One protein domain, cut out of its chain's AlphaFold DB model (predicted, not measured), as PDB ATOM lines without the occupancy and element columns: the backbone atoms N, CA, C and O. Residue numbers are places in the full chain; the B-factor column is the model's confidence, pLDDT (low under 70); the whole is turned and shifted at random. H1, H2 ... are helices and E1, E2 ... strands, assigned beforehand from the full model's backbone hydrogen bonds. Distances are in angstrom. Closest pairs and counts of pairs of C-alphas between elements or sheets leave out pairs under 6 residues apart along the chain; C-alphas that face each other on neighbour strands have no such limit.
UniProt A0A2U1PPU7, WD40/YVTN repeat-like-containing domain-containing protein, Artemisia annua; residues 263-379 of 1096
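Overview. This is residues 263 to 379 of the 1096 residues of the protein "WD40/YVTN repeat-like-containing domain-containing protein" of Artemisia annua (UniProt A0A2U1PPU7). Two strongly twisted sheets of four strands each, E5 to E8 and E1 to E4, sit face to face as a sandwich, with H1 packed on the face of the E5 to E8 sheet turned away from the other sheet. H2 lies beyond H1, away from both sheets. The printed part has 117 residues; along the chain come eight named strands, E1 to E8, then H1 and H2. The sheets have the orders E5 E6 E7 E8 and E1 E2 E3 E4, both antiparallel, and the class is mixed, helices and strands. The whole is compact, with a radius of gyration of the C-alphas of 14.5 A, and flat, spanning 45 by 38 by 20 A.

Along the chain. One sheet holds E5, residues 306 to 311; E6, residues 318 to 322; E7, residues 326 to 332, 20.3 A long; and E8, residues 339 to 346, 20.6 A. The other holds E1, residues 264 to 267, beginning at C-alpha 264 (155.777, 145.508, 175.291); E2, residues 274 to 279; E3, residues 282 to 287; and E4, residues 292 to 298, 17.4 A. H1, residues 358 to 367, measures 14.4 A, and H2, residues 370 to 379, 13.8 A, ending at C-alpha 379 (149.153, 133.702, 143.182).

Arrangement. E5 E6 E7 E8 form a meander, each strand the antiparallel neighbour of the one before. Within hydrogen-bond range are N 310 and O 319, 2.8 A, between E5 and E6; N 320 and O 328, 2.8 A, between E6 and E7; and N 329 and O 343, 3.0 A, between E7 and E8. H1 is on one face of this sheet, two layers, at a height over the sheet of 8.2 A. It lies over E6 and runs along the strands, at 8 degrees to E6 on the local plane; their closest C-alphas, of Ala 321 and Ser 359, are 6.0 A apart. H1 and H2 meet only through their link. E1 E2 E3 E4 form a second meander, with N 266 and O 276 at 2.9 A, N 277 and O 284 at 2.8 A, and N 285 and O 295 at 2.9 A. In the sandwich, two sheets face to face, the best planes of the facing parts are 16 degrees apart. The closest C-alphas of E1 and E5, those of Arg 264 and Asp 308, are 6.0 A apart; those of E4 and E8, Ala 297 and Asn 339, 7.0 A. Every O i to N i+4 pair is within hydrogen-bond range in H2, and 5 of 6 in H1.

Size, cuts and confidence. The two C-alphas farthest apart, of Tyr 290 and Gly 352, are 46.3 A apart. The printed part has no cut. The link from E8 to H1, 11 residues, is long. Mean pLDDT of the printed part is 73.5; residues 313 to 316, 333 to 338 and 345 to 379 are under 70.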
ATOM      1  N   VAL A 263     157.292 145.165 179.774       92.00
ATOM      2  CA  VAL A 263     155.986 145.346 179.128       92.00
ATOM      3  C   VAL A 263     156.198 145.839 177.700       92.00
ATOM      4  O   VAL A 263     156.901 146.828 177.473       92.00
ATOM      5  N   ARG A 264     155.628 145.150 176.712       92.00
ATOM      6  CA  ARG A 264     155.777 145.508 175.291       92.00
ATOM      7  C   ARG A 264     154.425 145.631 174.628       92.00
ATOM      8  O   ARG A 264     153.526 144.849 174.925       92.00
ATOM      9  N   LEU A 265     154.320 146.585 173.710       93.62
ATOM     10  CA  LEU A 265     153.137 146.795 172.890       93.62
ATOM     11  C   LEU A 265     153.485 146.624 171.409       93.62
ATOM     12  O   LEU A 265     154.602 146.933 170.988       93.62
ATOM     13  N   ALA A 266     152.521 146.160 170.621       92.12
ATOM     14  CA  ALA A 266     152.574 146.151 169.167       92.12
ATOM     15  C   ALA A 266     151.172 146.363 168.591       92.12
ATOM     16  O   ALA A 266     150.198 145.806 169.090       92.12
ATOM     17  N   PHE A 267     151.070 147.144 167.520       91.06
ATOM     18  CA  PHE A 267     149.819 147.287 166.781       91.06
ATOM     19  C   PHE A 267     149.550 146.052 165.932       91.06
ATOM     20  O   PHE A 267     150.477 145.450 165.386       91.06
ATOM     21  N   SER A 268     148.276 145.710 165.758       87.50
ATOM     22  CA  SER A 268     147.897 144.770 164.713       87.50
ATOM     23  C   SER A 268     148.219 145.375 163.340       87.50
ATOM     24  O   SER A 268     147.770 146.482 163.047       87.50
ATOM     25  N   PRO A 269     148.948 144.669 162.458       78.94
ATOM     26  CA  PRO A 269     149.200 145.140 161.096       78.94
ATOM     27  C   PRO A 269     147.949 145.068 160.201       78.94
ATOM     28  O   PRO A 269     147.989 145.489 159.045       78.94
ATOM     29  N   HIS A 270     146.838 144.523 160.708       74.31
ATOM     30  CA  HIS A 270     145.663 144.161 159.912       74.31
ATOM     31  C   HIS A 270     144.370 144.785 160.410       74.31
ATOM     32  O   HIS A 270     143.538 145.206 159.604       74.31
ATOM     33  N   TRP A 271     144.216 144.878 161.727       81.12
ATOM     34  CA  TRP A 271     143.023 145.423 162.350       81.12
ATOM     35  C   TRP A 271     143.341 146.786 162.944       81.12
ATOM     36  O   TRP A 271     144.197 146.914 163.818       81.12
ATOM     37  N   ARG A 272     142.642 147.815 162.464       86.50
ATOM     38  CA  ARG A 272     142.737 149.155 163.048       86.50
ATOM     39  C   ARG A 272     142.325 149.102 164.512       86.50
ATOM     40  O   ARG A 272     141.448 148.321 164.863       86.50
ATOM     41  N   HIS A 273     142.944 149.950 165.327       88.69
ATOM     42  CA  HIS A 273     142.631 150.106 166.751       88.69
ATOM     43  C   HIS A 273     142.973 148.896 167.641       88.69
ATOM     44  O   HIS A 273     142.853 149.002 168.854       88.69
ATOM     45  N   ILE A 274     143.466 147.781 167.090       91.00
ATOM     46  CA  ILE A 274     143.834 146.602 167.883       91.00
ATOM     47  C   ILE A 274     145.310 146.640 168.284       91.00
ATOM     48  O   ILE A 274     146.200 146.766 167.439       91.00
ATOM     49  N   LEU A 275     145.558 146.447 169.579       92.94
ATOM     50  CA  LEU A 275     146.874 146.354 170.199       92.94
ATOM     51  C   LEU A 275     147.106 144.972 170.816       92.94
ATOM     52  O   LEU A 275     146.232 144.403 171.468       92.94
ATOM     53  N   TYR A 276     148.328 144.470 170.679       92.94
ATOM     54  CA  TYR A 276     148.862 143.354 171.449       92.94
ATOM     55  C   TYR A 276     149.778 143.907 172.538       92.94
ATOM     56  O   TYR A 276     150.779 144.554 172.232       92.94
ATOM     57  N   VAL A 277     149.454 143.648 173.802       94.56
ATOM     58  CA  VAL A 277     150.226 144.100 174.965       94.56
ATOM     59  C   VAL A 277     150.670 142.887 175.770       94.56
ATOM     60  O   VAL A 277     149.857 142.049 176.144       94.56
ATOM     61  N   THR A 278     151.964 142.776 176.044       93.56
ATOM     62  CA  THR A 278     152.521 141.711 176.888       93.56
ATOM     63  C   THR A 278     152.954 142.281 178.225       93.56
ATOM     64  O   THR A 278     153.779 143.184 178.276       93.56
ATOM     65  N   PHE A 279     152.416 141.726 179.304       93.25
ATOM     66  CA  PHE A 279     152.953 141.811 180.662       93.25
ATOM     67  C   PHE A 279     153.826 140.578 180.923       93.25
ATOM     68  O   PHE A 279     153.695 139.604 180.187       93.25
ATOM     69  N   PRO A 280     154.665 140.515 181.975       90.12
ATOM     70  CA  PRO A 280     155.638 139.428 182.155       90.12
ATOM     71  C   PRO A 280     155.100 137.995 181.998       90.12
ATOM     72  O   PRO A 280     155.847 137.101 181.593       90.12
ATOM     73  N   ARG A 281     153.818 137.753 182.311       90.38
ATOM     74  CA  ARG A 281     153.153 136.442 182.179       90.38
ATOM     75  C   ARG A 281     151.747 136.486 181.570       90.38
ATOM     76  O   ARG A 281     151.024 135.494 181.668       90.38
ATOM     77  N   GLU A 282     151.359 137.588 180.938       91.44
ATOM     78  CA  GLU A 282     150.022 137.759 180.356       91.44
ATOM     79  C   GLU A 282     150.119 138.467 179.001       91.44
ATOM     80  O   GLU A 282     150.773 139.498 178.889       91.44
ATOM     81  N   LEU A 283     149.479 137.904 177.978       92.12
ATOM     82  CA  LEU A 283     149.256 138.540 176.682       92.12
ATOM     83  C   LEU A 283     147.825 139.083 176.652       92.12
ATOM     84  O   LEU A 283     146.874 138.333 176.865       92.12
ATOM     85  N   VAL A 284     147.675 140.370 176.366       93.12
ATOM     86  CA  VAL A 284     146.399 141.081 176.298       93.12
ATOM     87  C   VAL A 284     146.184 141.591 174.877       93.12
ATOM     88  O   VAL A 284     147.070 142.217 174.299       93.12
ATOM     89  N   VAL A 285     145.003 141.335 174.319       92.50
ATOM     90  CA  VAL A 285     144.530 141.970 173.084       92.50
ATOM     91  C   VAL A 285     143.595 143.100 173.490       92.50
ATOM     92  O   VAL A 285     142.566 142.840 174.113       92.50
ATOM     93  N   PHE A 286     143.958 144.338 173.179       93.62
ATOM     94  CA  PHE A 286     143.222 145.535 173.578       93.62
ATOM     95  C   PHE A 286     142.671 146.260 172.353       93.62
ATOM     96  O   PHE A 286     143.367 146.387 171.346       93.62
ATOM     97  N   ASP A 287     141.433 146.731 172.442       93.06
ATOM     98  CA  ASP A 287     140.788 147.539 171.415       93.06
ATOM     99  C   ASP A 287     140.742 149.001 171.864       93.06
ATOM    100  O   ASP A 287     140.084 149.334 172.848       93.06
ATOM    101  N   LEU A 288     141.453 149.866 171.141       92.06
ATOM    102  CA  LEU A 288     141.514 151.307 171.392       92.06
ATOM    103  C   LEU A 288     140.185 152.014 171.117       92.06
ATOM    104  O   LEU A 288     139.924 153.046 171.716       92.06
ATOM    105  N   GLN A 289     139.351 151.502 170.210       91.12
ATOM    106  CA  GLN A 289     138.091 152.150 169.855       91.12
ATOM    107  C   GLN A 289     137.010 151.898 170.909       91.12
ATOM    108  O   GLN A 289     136.173 152.764 171.157       91.12
ATOM    109  N   TYR A 290     137.006 150.698 171.490       89.50
ATOM    110  CA  TYR A 290     136.038 150.294 172.513       89.50
ATOM    111  C   TYR A 290     136.600 150.342 173.938       89.50
ATOM    112  O   TYR A 290     135.892 149.982 174.877       89.50
ATOM    113  N   GLU A 291     137.859 150.753 174.090       91.69
ATOM    114  CA  GLU A 291     138.558 150.927 175.368       91.69
ATOM    115  C   GLU A 291     138.543 149.669 176.252       91.69
ATOM    116  O   GLU A 291     138.464 149.734 177.480       91.69
ATOM    117  N   MET A 292     138.600 148.487 175.632       91.12
ATOM    118  CA  MET A 292     138.433 147.220 176.341       91.12
ATOM    119  C   MET A 292     139.418 146.141 175.903       91.12
ATOM    120  O   MET A 292     139.834 146.048 174.748       91.12
ATOM    121  N   ALA A 293     139.762 145.265 176.849       90.06
ATOM    122  CA  ALA A 293     140.522 144.057 176.562       90.06
ATOM    123  C   ALA A 293     139.602 143.002 175.928       90.06
ATOM    124  O   ALA A 293     138.709 142.482 176.594       90.06
ATOM    125  N   LEU A 294     139.854 142.665 174.663       89.00
ATOM    126  CA  LEU A 294     139.128 141.632 173.919       89.00
ATOM    127  C   LEU A 294     139.493 140.224 174.404       89.00
ATOM    128  O   LEU A 294     138.635 139.352 174.511       89.00
ATOM    129  N   SER A 295     140.772 139.994 174.720       87.75
ATOM    130  CA  SER A 295     141.222 138.734 175.316       87.75
ATOM    131  C   SER A 295     142.461 138.878 176.184       87.75
ATOM    132  O   SER A 295     143.244 139.821 176.063       87.75
ATOM    133  N   ARG A 296     142.613 137.909 177.089       89.94
ATOM    134  CA  ARG A 296     143.722 137.778 178.034       89.94
ATOM    135  C   ARG A 296     144.178 136.329 178.059       89.94
ATOM    136  O   ARG A 296     143.383 135.440 178.356       89.94
ATOM    137  N   ALA A 297     145.450 136.093 177.785       89.06
ATOM    138  CA  ALA A 297     146.035 134.764 177.772       89.06
ATOM    139  C   ALA A 297     147.226 134.694 178.732       89.06
ATOM    140  O   ALA A 297     148.180 135.465 178.631       89.06
ATOM    141  N   LYS A 298     147.175 133.759 179.686       87.19
ATOM    142  CA  LYS A 298     148.246 133.557 180.671       87.19
ATOM    143  C   LYS A 298     149.295 132.592 180.142       87.19
ATOM    144  O   LYS A 298     148.975 131.578 179.527       87.19
ATOM    145  N   LEU A 299     150.552 132.877 180.454       85.56
ATOM    146  CA  LEU A 299     151.663 132.032 180.050       85.56
ATOM    147  C   LEU A 299     151.778 130.766 180.936       85.56
ATOM    148  O   LEU A 299     151.668 130.870 182.164       85.56
ATOM    149  N   PRO A 300     152.056 129.572 180.371       81.12
ATOM    150  CA  PRO A 300     152.286 128.356 181.153       81.12
ATOM    151  C   PRO A 300     153.470 128.473 182.125       81.12
ATOM    152  O   PRO A 300     154.488 129.097 181.829       81.12
ATOM    153  N   ARG A 301     153.395 127.786 183.276       77.88
ATOM    154  CA  ARG A 301     154.403 127.881 184.359       77.88
ATOM    155  C   ARG A 301     155.836 127.513 183.943       77.88
ATOM    156  O   ARG A 301     156.773 127.953 184.601       77.88
ATOM    157  N   ARG A 302     156.004 126.692 182.897       76.06
ATOM    158  CA  ARG A 302     157.308 126.203 182.400       76.06
ATOM    159  C   ARG A 302     157.995 127.151 181.405       76.06
ATOM    160  O   ARG A 302     159.127 126.873 181.011       76.06
ATOM    161  N   CYS A 303     157.333 128.229 180.987       79.00
ATOM    162  CA  CYS A 303     157.902 129.207 180.062       79.00
ATOM    163  C   CYS A 303     158.532 130.381 180.825       79.00
ATOM    164  O   CYS A 303     157.996 130.846 181.839       79.00
ATOM    165  N   GLY A 304     159.669 130.869 180.323       81.81
ATOM    166  CA  GLY A 304     160.252 132.136 180.757       81.81
ATOM    167  C   GLY A 304     159.298 133.306 180.504       81.81
ATOM    168  O   GLY A 304     158.423 133.225 179.648       81.81
ATOM    169  N   LYS A 305     159.451 134.402 181.251       88.75
ATOM    170  CA  LYS A 305     158.634 135.613 181.064       88.75
ATOM    171  C   LYS A 305     158.750 136.156 179.635       88.75
ATOM    172  O   LYS A 305     159.774 135.938 178.980       88.75
ATOM    173  N   PHE A 306     157.719 136.867 179.185       87.81
ATOM    174  CA  PHE A 306     157.750 137.558 177.897       87.81
ATOM    175  C   PHE A 306     158.852 138.627 177.871       87.81
ATOM    176  O   PHE A 306     159.117 139.294 178.870       87.81
ATOM    177  N   LEU A 307     159.498 138.744 176.716       83.94
ATOM    178  CA  LEU A 307     160.572 139.687 176.415       83.94
ATOM    179  C   LEU A 307     160.166 140.653 175.293       83.94
ATOM    180  O   LEU A 307     160.512 141.834 175.351       83.94
ATOM    181  N   ASP A 308     159.455 140.151 174.278       84.31
ATOM    182  CA  ASP A 308     158.982 140.942 173.138       84.31
ATOM    183  C   ASP A 308     157.710 140.363 172.504       84.31
ATOM    184  O   ASP A 308     157.429 139.173 172.676       84.31
ATOM    185  N   VAL A 309     156.974 141.196 171.761       88.19
ATOM    186  CA  VAL A 309     155.766 140.832 171.003       88.19
ATOM    187  C   VAL A 309     155.861 141.342 169.566       88.19
ATOM    188  O   VAL A 309     156.098 142.522 169.317       88.19
ATOM    189  N   LEU A 310     155.694 140.433 168.609       84.38
ATOM    190  CA  LEU A 310     155.978 140.649 167.195       84.38
ATOM    191  C   LEU A 310     154.839 140.059 166.348       84.38
ATOM    192  O   LEU A 310     154.801 138.845 166.123       84.38
ATOM    193  N   PRO A 311     153.880 140.882 165.899       82.19
ATOM    194  CA  PRO A 311     152.810 140.415 165.028       82.19
ATOM    195  C   PRO A 311     153.352 140.100 163.626       82.19
ATOM    196  O   PRO A 311     154.135 140.872 163.074       82.19
ATOM    197  N   ASP A 312     152.927 138.975 163.048       71.88
ATOM    198  CA  ASP A 312     153.267 138.597 161.674       71.88
ATOM    199  C   ASP A 312     152.494 139.474 160.667       71.88
ATOM    200  O   ASP A 312     151.268 139.582 160.773       71.88
ATOM    201  N   PRO A 313     153.164 140.052 159.652       63.94
ATOM    202  CA  PRO A 313     152.513 140.751 158.545       63.94
ATOM    203  C   PRO A 313     151.567 139.900 157.679       63.94
ATOM    204  O   PRO A 313     150.952 140.448 156.765       63.94
ATOM    205  N   SER A 314     151.484 138.578 157.879       55.84
ATOM    206  CA  SER A 314     150.750 137.654 157.002       55.84
ATOM    207  C   SER A 314     149.422 137.084 157.527       55.84
ATOM    208  O   SER A 314     148.886 136.138 156.954       55.84
ATOM    209  N   MET A 315     148.825 137.715 158.546       56.12
ATOM    210  CA  MET A 315     147.457 137.478 159.060       56.12
ATOM    211  C   MET A 315     147.240 136.296 160.021       56.12
ATOM    212  O   MET A 315     146.097 136.090 160.427       56.12
ATOM    213  N   LEU A 316     148.257 135.517 160.417       63.75
ATOM    214  CA  LEU A 316     147.991 134.244 161.120       63.75
ATOM    215  C   LEU A 316     148.560 134.102 162.530       63.75
ATOM    216  O   LEU A 316     148.002 133.315 163.300       63.75
ATOM    217  N   LEU A 317     149.647 134.791 162.875       75.25
ATOM    218  CA  LEU A 317     150.355 134.541 164.130       75.25
ATOM    219  C   LEU A 317     150.861 135.828 164.784       75.25
ATOM    220  O   LEU A 317     151.285 136.775 164.128       75.25
ATOM    221  N   VAL A 318     150.853 135.833 166.111       82.81
ATOM    222  CA  VAL A 318     151.605 136.774 166.938       82.81
ATOM    223  C   VAL A 318     152.730 135.988 167.591       82.81
ATOM    224  O   VAL A 318     152.473 135.010 168.292       82.81
ATOM    225  N   TYR A 319     153.972 136.385 167.344       84.25
ATOM    226  CA  TYR A 319     155.138 135.767 167.959       84.25
ATOM    227  C   TYR A 319     155.508 136.503 169.241       84.25
ATOM    228  O   TYR A 319     155.575 137.730 169.259       84.25
ATOM    229  N   CYS A 320     155.803 135.761 170.301       86.44
ATOM    230  CA  CYS A 320     156.316 136.327 171.540       86.44
ATOM    231  C   CYS A 320     157.664 135.692 171.886       86.44
ATOM    232  O   CYS A 320     157.787 134.466 171.961       86.44
ATOM    233  N   ALA A 321     158.678 136.527 172.105       84.69
ATOM    234  CA  ALA A 321     160.002 136.091 172.541       84.69
ATOM    235  C   ALA A 321     160.053 135.979 174.071       84.69
ATOM    236  O   ALA A 321     159.400 136.756 174.771       84.69
ATOM    237  N   HIS A 322     160.859 135.052 174.595       84.50
ATOM    238  CA  HIS A 322     160.974 134.793 176.032       84.50
ATOM    239  C   HIS A 322     162.408 134.936 176.556       84.50
ATOM    240  O   HIS A 322     163.390 134.706 175.846       84.50
ATOM    241  N   PHE A 323     162.541 135.259 177.846       78.19
ATOM    242  CA  PHE A 323     163.843 135.381 178.523       78.19
ATOM    243  C   PHE A 323     164.656 134.079 178.596       78.19
ATOM    244  O   PHE A 323     165.874 134.133 178.797       78.19
ATOM    245  N   ASP A 324     163.999 132.925 178.474       74.69
ATOM    246  CA  ASP A 324     164.620 131.598 178.488       74.69
ATOM    247  C   ASP A 324     165.086 131.134 177.097       74.69
ATOM    248  O   ASP A 324     165.547 130.006 176.969       74.69
ATOM    249  N   GLY A 325     164.999 131.988 176.070       71.06
ATOM    250  CA  GLY A 325     165.427 131.655 174.708       71.06
ATOM    251  C   GLY A 325     164.378 130.927 173.874       71.06
ATOM    252  O   GLY A 325     164.674 130.516 172.752       71.06
ATOM    253  N   LYS A 326     163.153 130.785 174.387       78.00
ATOM    254  CA  LYS A 326     162.029 130.211 173.645       78.00
ATOM    255  C   LYS A 326     161.260 131.273 172.866       78.00
ATOM    256  O   LYS A 326     161.309 132.464 173.183       78.00
ATOM    257  N   ILE A 327     160.505 130.817 171.873       80.44
ATOM    258  CA  ILE A 327     159.505 131.601 171.149       80.44
ATOM    259  C   ILE A 327     158.152 130.904 171.246       80.44
ATOM    260  O   ILE A 327     158.061 129.678 171.147       80.44
ATOM    261  N   THR A 328     157.097 131.683 171.457       83.12
ATOM    262  CA  THR A 328     155.718 131.199 171.370       83.12
ATOM    263  C   THR A 328     155.006 131.846 170.199       83.12
ATOM    264  O   THR A 328     155.243 133.015 169.902       83.12
ATOM    265  N   ALA A 329     154.142 131.092 169.523       83.06
ATOM    266  CA  ALA A 329     153.280 131.618 168.470       83.06
ATOM    267  C   ALA A 329     151.816 131.502 168.894       83.06
ATOM    268  O   ALA A 329     151.369 130.438 169.327       83.06
ATOM    269  N   TRP A 330     151.080 132.597 168.747       83.06
ATOM    270  CA  TRP A 330     149.699 132.753 169.182       83.06
ATOM    271  C   TRP A 330     148.813 133.001 167.969       83.06
ATOM    272  O   TRP A 330     149.130 133.856 167.145       83.06
ATOM    273  N   ARG A 331     147.706 132.272 167.852       80.44
ATOM    274  CA  ARG A 331     146.737 132.423 166.762       80.44
ATOM    275  C   ARG A 331     145.390 132.833 167.326       80.44
ATOM    276  O   ARG A 331     144.959 132.300 168.343       80.44
ATOM    277  N   GLN A 332     144.696 133.711 166.616       73.38
ATOM    278  CA  GLN A 332     143.296 134.000 166.899       73.38
ATOM    279  C   GLN A 332     142.405 132.819 166.491       73.38
ATOM    280  O   GLN A 332     142.469 132.348 165.350       73.38
ATOM    281  N   ASN A 333     141.568 132.339 167.409       66.06
ATOM    282  CA  ASN A 333     140.688 131.213 167.135       66.06
ATOM    283  C   ASN A 333     139.553 131.605 166.169       66.06
ATOM    284  O   ASN A 333     139.070 132.739 166.161       66.06
ATOM    285  N   LYS A 334     139.109 130.680 165.309       53.69
ATOM    286  CA  LYS A 334     138.048 130.988 164.334       53.69
ATOM    287  C   LYS A 334     136.696 131.086 165.044       53.69
ATOM    288  O   LYS A 334     136.161 130.074 165.475       53.69
ATOM    289  N   GLY A 335     136.121 132.288 165.092       56.41
ATOM    290  CA  GLY A 335     134.790 132.542 165.665       56.41
ATOM    291  C   GLY A 335     134.795 133.034 167.115       56.41
ATOM    292  O   GLY A 335     133.752 133.462 167.597       56.41
ATOM    293  N   GLU A 336     135.957 133.061 167.771       59.94
ATOM    294  CA  GLU A 336     136.150 133.618 169.113       59.94
ATOM    295  C   GLU A 336     137.244 134.696 169.070       59.94
ATOM    296  O   GLU A 336     138.227 134.571 168.343       59.94
ATOM    297  N   GLN A 337     137.125 135.764 169.862       62.56
ATOM    298  CA  GLN A 337     138.178 136.790 169.973       62.56
ATOM    299  C   GLN A 337     139.317 136.377 170.925       62.56
ATOM    300  O   GLN A 337     139.978 137.223 171.522       62.56
ATOM    301  N   VAL A 338     139.556 135.071 171.072       64.50
ATOM    302  CA  VAL A 338     140.571 134.507 171.966       64.50
ATOM    303  C   VAL A 338     141.792 134.091 171.155       64.50
ATOM    304  O   VAL A 338     141.677 133.393 170.147       64.50
ATOM    305  N   ASN A 339     142.970 134.515 171.611       71.94
ATOM    306  CA  ASN A 339     144.238 134.041 171.077       71.94
ATOM    307  C   ASN A 339     144.698 132.804 171.848       71.94
ATOM    308  O   ASN A 339     144.897 132.865 173.062       71.94
ATOM    309  N   GLU A 340     144.914 131.704 171.136       71.69
ATOM    310  CA  GLU A 340     145.442 130.465 171.695       71.69
ATOM    311  C   GLU A 340     146.894 130.255 171.259       71.69
ATOM    312  O   GLU A 340     147.301 130.594 170.145       71.69
ATOM    313  N   MET A 341     147.698 129.709 172.166       77.81
ATOM    314  CA  MET A 341     149.088 129.372 171.895       77.81
ATOM    315  C   MET A 341     149.153 128.106 171.037       77.81
ATOM    316  O   MET A 341     148.774 127.028 171.484       77.81
ATOM    317  N   CYS A 342     149.674 128.224 169.816       75.12
ATOM    318  CA  CYS A 342     149.758 127.113 168.865       75.12
ATOM    319  C   CYS A 342     151.141 126.454 168.803       75.12
ATOM    320  O   CYS A 342     151.247 125.314 168.362       75.12
ATOM    321  N   LEU A 343     152.205 127.164 169.194       72.94
ATOM    322  CA  LEU A 343     153.587 126.684 169.083       72.94
ATOM    323  C   LEU A 343     154.419 127.143 170.285       72.94
ATOM    324  O   LEU A 343     154.321 128.299 170.697       72.94
ATOM    325  N   LEU A 344     155.276 126.249 170.783       78.00
ATOM    326  CA  LEU A 344     156.429 126.558 171.627       78.00
ATOM    327  C   LEU A 344     157.664 125.962 170.960       78.00
ATOM    328  O   LEU A 344     157.702 124.747 170.774       78.00
ATOM    329  N   ASP A 345     158.656 126.787 170.645       69.81
ATOM    330  CA  ASP A 345     159.926 126.315 170.087       69.81
ATOM    331  C   ASP A 345     161.120 126.930 170.835       69.81
ATOM    332  O   ASP A 345     161.021 128.020 171.410       69.81
ATOM    333  N   GLU A 346     162.244 126.218 170.875       68.31
ATOM    334  CA  GLU A 346     163.476 126.644 171.550       68.31
ATOM    335  C   GLU A 346     164.448 127.209 170.504       68.31
ATOM    336  O   GLU A 346     165.054 126.465 169.739       68.31
ATOM    337  N   LEU A 347     164.582 128.541 170.446       60.69
ATOM    338  CA  LEU A 347     165.420 129.218 169.444       60.69
ATOM    339  C   LEU A 347     166.909 129.160 169.773       60.69
ATOM    340  O   LEU A 347     167.753 129.202 168.879       60.69
ATOM    341  N   VAL A 348     167.230 129.120 171.064       57.59
ATOM    342  CA  VAL A 348     168.598 129.077 171.568       57.59
ATOM    343  C   VAL A 348     168.711 127.835 172.440       57.59
ATOM    344  O   VAL A 348     167.961 127.746 173.413       57.59
ATOM    345  N   PRO A 349     169.613 126.883 172.139       45.44
ATOM    346  CA  PRO A 349     169.733 125.690 172.958       45.44
ATOM    347  C   PRO A 349     170.123 126.081 174.386       45.44
ATOM    348  O   PRO A 349     171.025 126.888 174.615       45.44
ATOM    349  N   SER A 350     169.460 125.456 175.353       37.81
ATOM    350  CA  SER A 350     169.664 125.595 176.802       37.81
ATOM    351  C   SER A 350     171.107 125.368 177.287       37.81
ATOM    352  O   SER A 350     171.433 125.678 178.435       37.81
ATOM    353  N   ILE A 351     171.996 124.870 176.423       33.12
ATOM    354  CA  ILE A 351     173.402 124.588 176.711       33.12
ATOM    355  C   ILE A 351     174.296 125.643 176.038       33.12
ATOM    356  O   ILE A 351     174.622 125.562 174.860       33.12
ATOM    357  N   GLY A 352     174.742 126.620 176.829       39.12
ATOM    358  CA  GLY A 352     176.016 127.331 176.631       39.12
ATOM    359  C   GLY A 352     176.151 128.337 175.478       39.12
ATOM    360  O   GLY A 352     177.085 129.131 175.520       39.12
ATOM    361  N   THR A 353     175.260 128.392 174.487       40.81
ATOM    362  CA  THR A 353     175.396 129.321 173.346       40.81
ATOM    363  C   THR A 353     174.494 130.544 173.491       40.81
ATOM    364  O   THR A 353     173.553 130.746 172.730       40.81
ATOM    365  N   SER A 354     174.773 131.408 174.467       44.00
ATOM    366  CA  SER A 354     174.097 132.708 174.610       44.00
ATOM    367  C   SER A 354     174.641 133.763 173.628       44.00
ATOM    368  O   SER A 354     175.080 134.829 174.063       44.00
ATOM    369  N   GLY A 355     174.710 133.449 172.330       49.47
ATOM    370  CA  GLY A 355     175.303 134.355 171.331       49.47
ATOM    371  C   GLY A 355     174.343 135.348 170.705       49.47
ATOM    372  O   GLY A 355     174.725 136.472 170.397       49.47
ATOM    373  N   THR A 356     173.075 134.979 170.580       55.66
ATOM    374  CA  THR A 356     172.074 135.791 169.888       55.66
ATOM    375  C   THR A 356     170.913 136.079 170.821       55.66
ATOM    376  O   THR A 356     170.315 135.158 171.377       55.66
ATOM    377  N   SER A 357     170.587 137.361 171.001       62.09
ATOM    378  CA  SER A 357     169.420 137.768 171.784       62.09
ATOM    379  C   SER A 357     168.159 137.117 171.197       62.09
ATOM    380  O   SER A 357     167.958 137.222 169.983       62.09
ATOM    381  N   PRO A 358     167.291 136.485 172.009       59.31
ATOM    382  CA  PRO A 358     166.027 135.928 171.530       59.31
ATOM    383  C   PRO A 358     165.163 136.970 170.810       59.31
ATOM    384  O   PRO A 358     164.499 136.630 169.840       59.31
ATOM    385  N   SER A 359     165.239 138.246 171.215       60.78
ATOM    386  CA  SER A 359     164.587 139.361 170.513       60.78
ATOM    387  C   SER A 359     165.112 139.542 169.089       60.78
ATOM    388  O   SER A 359     164.323 139.743 168.176       60.78
ATOM    389  N   LEU A 360     166.429 139.425 168.878       65.50
ATOM    390  CA  LEU A 360     167.038 139.573 167.552       65.50
ATOM    391  C   LEU A 360     166.545 138.470 166.609       65.50
ATOM    392  O   LEU A 360     166.108 138.751 165.497       65.50
ATOM    393  N   LEU A 361     166.574 137.218 167.077       64.19
ATOM    394  CA  LEU A 361     166.081 136.078 166.306       64.19
ATOM    395  C   LEU A 361     164.580 136.189 166.044       64.19
ATOM    396  O   LEU A 361     164.141 135.927 164.931       64.19
ATOM    397  N   ALA A 362     163.799 136.610 167.038       57.12
ATOM    398  CA  ALA A 362     162.361 136.763 166.887       57.12
ATOM    399  C   ALA A 362     161.999 137.857 165.868       57.12
ATOM    400  O   ALA A 362     161.086 137.649 165.074       57.12
ATOM    401  N   VAL A 363     162.739 138.976 165.834       62.66
ATOM    402  CA  VAL A 363     162.577 140.037 164.818       62.66
ATOM    403  C   VAL A 363     162.897 139.522 163.416       62.66
ATOM    404  O   VAL A 363     162.177 139.837 162.474       62.66
ATOM    405  N   VAL A 364     163.948 138.711 163.265       62.78
ATOM    406  CA  VAL A 364     164.254 138.082 161.973       62.78
ATOM    407  C   VAL A 364     163.137 137.114 161.588       62.78
ATOM    408  O   VAL A 364     162.588 137.236 160.504       62.78
ATOM    409  N   ILE A 365     162.732 136.209 162.481       63.47
ATOM    410  CA  ILE A 365     161.711 135.184 162.208       63.47
ATOM    411  C   ILE A 365     160.358 135.797 161.842       63.47
ATOM    412  O   ILE A 365     159.714 135.312 160.915       63.47
ATOM    413  N   SER A 366     159.930 136.862 162.526       57.31
ATOM    414  CA  SER A 366     158.638 137.501 162.246       57.31
ATOM    415  C   SER A 366     158.570 138.147 160.858       57.31
ATOM    416  O   SER A 366     157.473 138.363 160.349       57.31
ATOM    417  N   GLN A 367     159.718 138.429 160.232       61.97
ATOM    418  CA  GLN A 367     159.791 139.063 158.913       61.97
ATOM    419  C   GLN A 367     160.424 138.191 157.814       61.97
ATOM    420  O   GLN A 367     160.305 138.542 156.641       61.97
ATOM    421  N   ALA A 368     161.094 137.082 158.152       52.97
ATOM    422  CA  ALA A 368     162.065 136.420 157.272       52.97
ATOM    423  C   ALA A 368     161.506 135.736 156.018       52.97
ATOM    424  O   ALA A 368     162.290 135.480 155.115       52.97
ATOM    425  N   ASP A 369     160.212 135.440 155.899       50.66
ATOM    426  CA  ASP A 369     159.754 134.692 154.709       50.66
ATOM    427  C   ASP A 369     158.266 134.833 154.369       50.66
ATOM    428  O   ASP A 369     157.814 134.412 153.303       50.66
ATOM    429  N   SER A 370     157.466 135.450 155.242       48.62
ATOM    430  CA  SER A 370     156.013 135.418 155.082       48.62
ATOM    431  C   SER A 370     155.532 136.326 153.947       48.62
ATOM    432  O   SER A 370     154.597 135.977 153.237       48.62
ATOM    433  N   THR A 371     156.169 137.465 153.685       45.81
ATOM    434  CA  THR A 371     155.671 138.413 152.674       45.81
ATOM    435  C   THR A 371     155.857 137.901 151.248       45.81
ATOM    436  O   THR A 371     154.883 137.854 150.504       45.81
ATOM    437  N   LEU A 372     157.051 137.441 150.864       46.97
ATOM    438  CA  LEU A 372     157.296 136.902 149.518       46.97
ATOM    439  C   LEU A 372     156.581 135.564 149.290       46.97
ATOM    440  O   LEU A 372     155.910 135.413 148.266       46.97
ATOM    441  N   GLN A 373     156.652 134.624 150.242       49.25
ATOM    442  CA  GLN A 373     156.000 133.321 150.095       49.25
ATOM    443  C   GLN A 373     154.474 133.430 150.096       49.25
ATOM    444  O   GLN A 373     153.834 132.778 149.277       49.25
ATOM    445  N   ASN A 374     153.862 134.268 150.943       49.22
ATOM    446  CA  ASN A 374     152.402 134.407 150.944       49.22
ATOM    447  C   ASN A 374     151.890 135.164 149.724       49.22
ATOM    448  O   ASN A 374     150.866 134.774 149.166       49.22
ATOM    449  N   ILE A 375     152.623 136.178 149.252       49.00
ATOM    450  CA  ILE A 375     152.337 136.825 147.970       49.00
ATOM    451  C   ILE A 375     152.364 135.790 146.825       49.00
ATOM    452  O   ILE A 375     151.504 135.808 145.939       49.00
ATOM    453  N   TRP A 376     153.307 134.845 146.862       53.44
ATOM    454  CA  TRP A 376     153.424 133.791 145.852       53.44
ATOM    455  C   TRP A 376     152.375 132.690 145.975       53.44
ATOM    456  O   TRP A 376     151.786 132.283 144.973       53.44
ATOM    457  N   ASN A 377     152.092 132.243 147.195       49.31
ATOM    458  CA  ASN A 377     151.061 131.250 147.482       49.31
ATOM    459  C   ASN A 377     149.671 131.779 147.105       49.31
ATOM    460  O   ASN A 377     148.867 131.047 146.525       49.31
ATOM    461  N   TRP A 378     149.402 133.066 147.344       46.56
ATOM    462  CA  TRP A 378     148.179 133.738 146.895       46.56
ATOM    463  C   TRP A 378     148.026 133.706 145.366       46.56
ATOM    464  O   TRP A 378     146.934 133.524 144.825       46.56
ATOM    465  N   ARG A 379     149.142 133.804 144.641       46.22
ATOM    466  CA  ARG A 379     149.153 133.702 143.182       46.22
ATOM    467  C   ARG A 379     148.978 132.269 142.669       46.22
ATOM    468  O   ARG A 379     148.279 132.066 141.686       46.22
TER     469      ARG A 379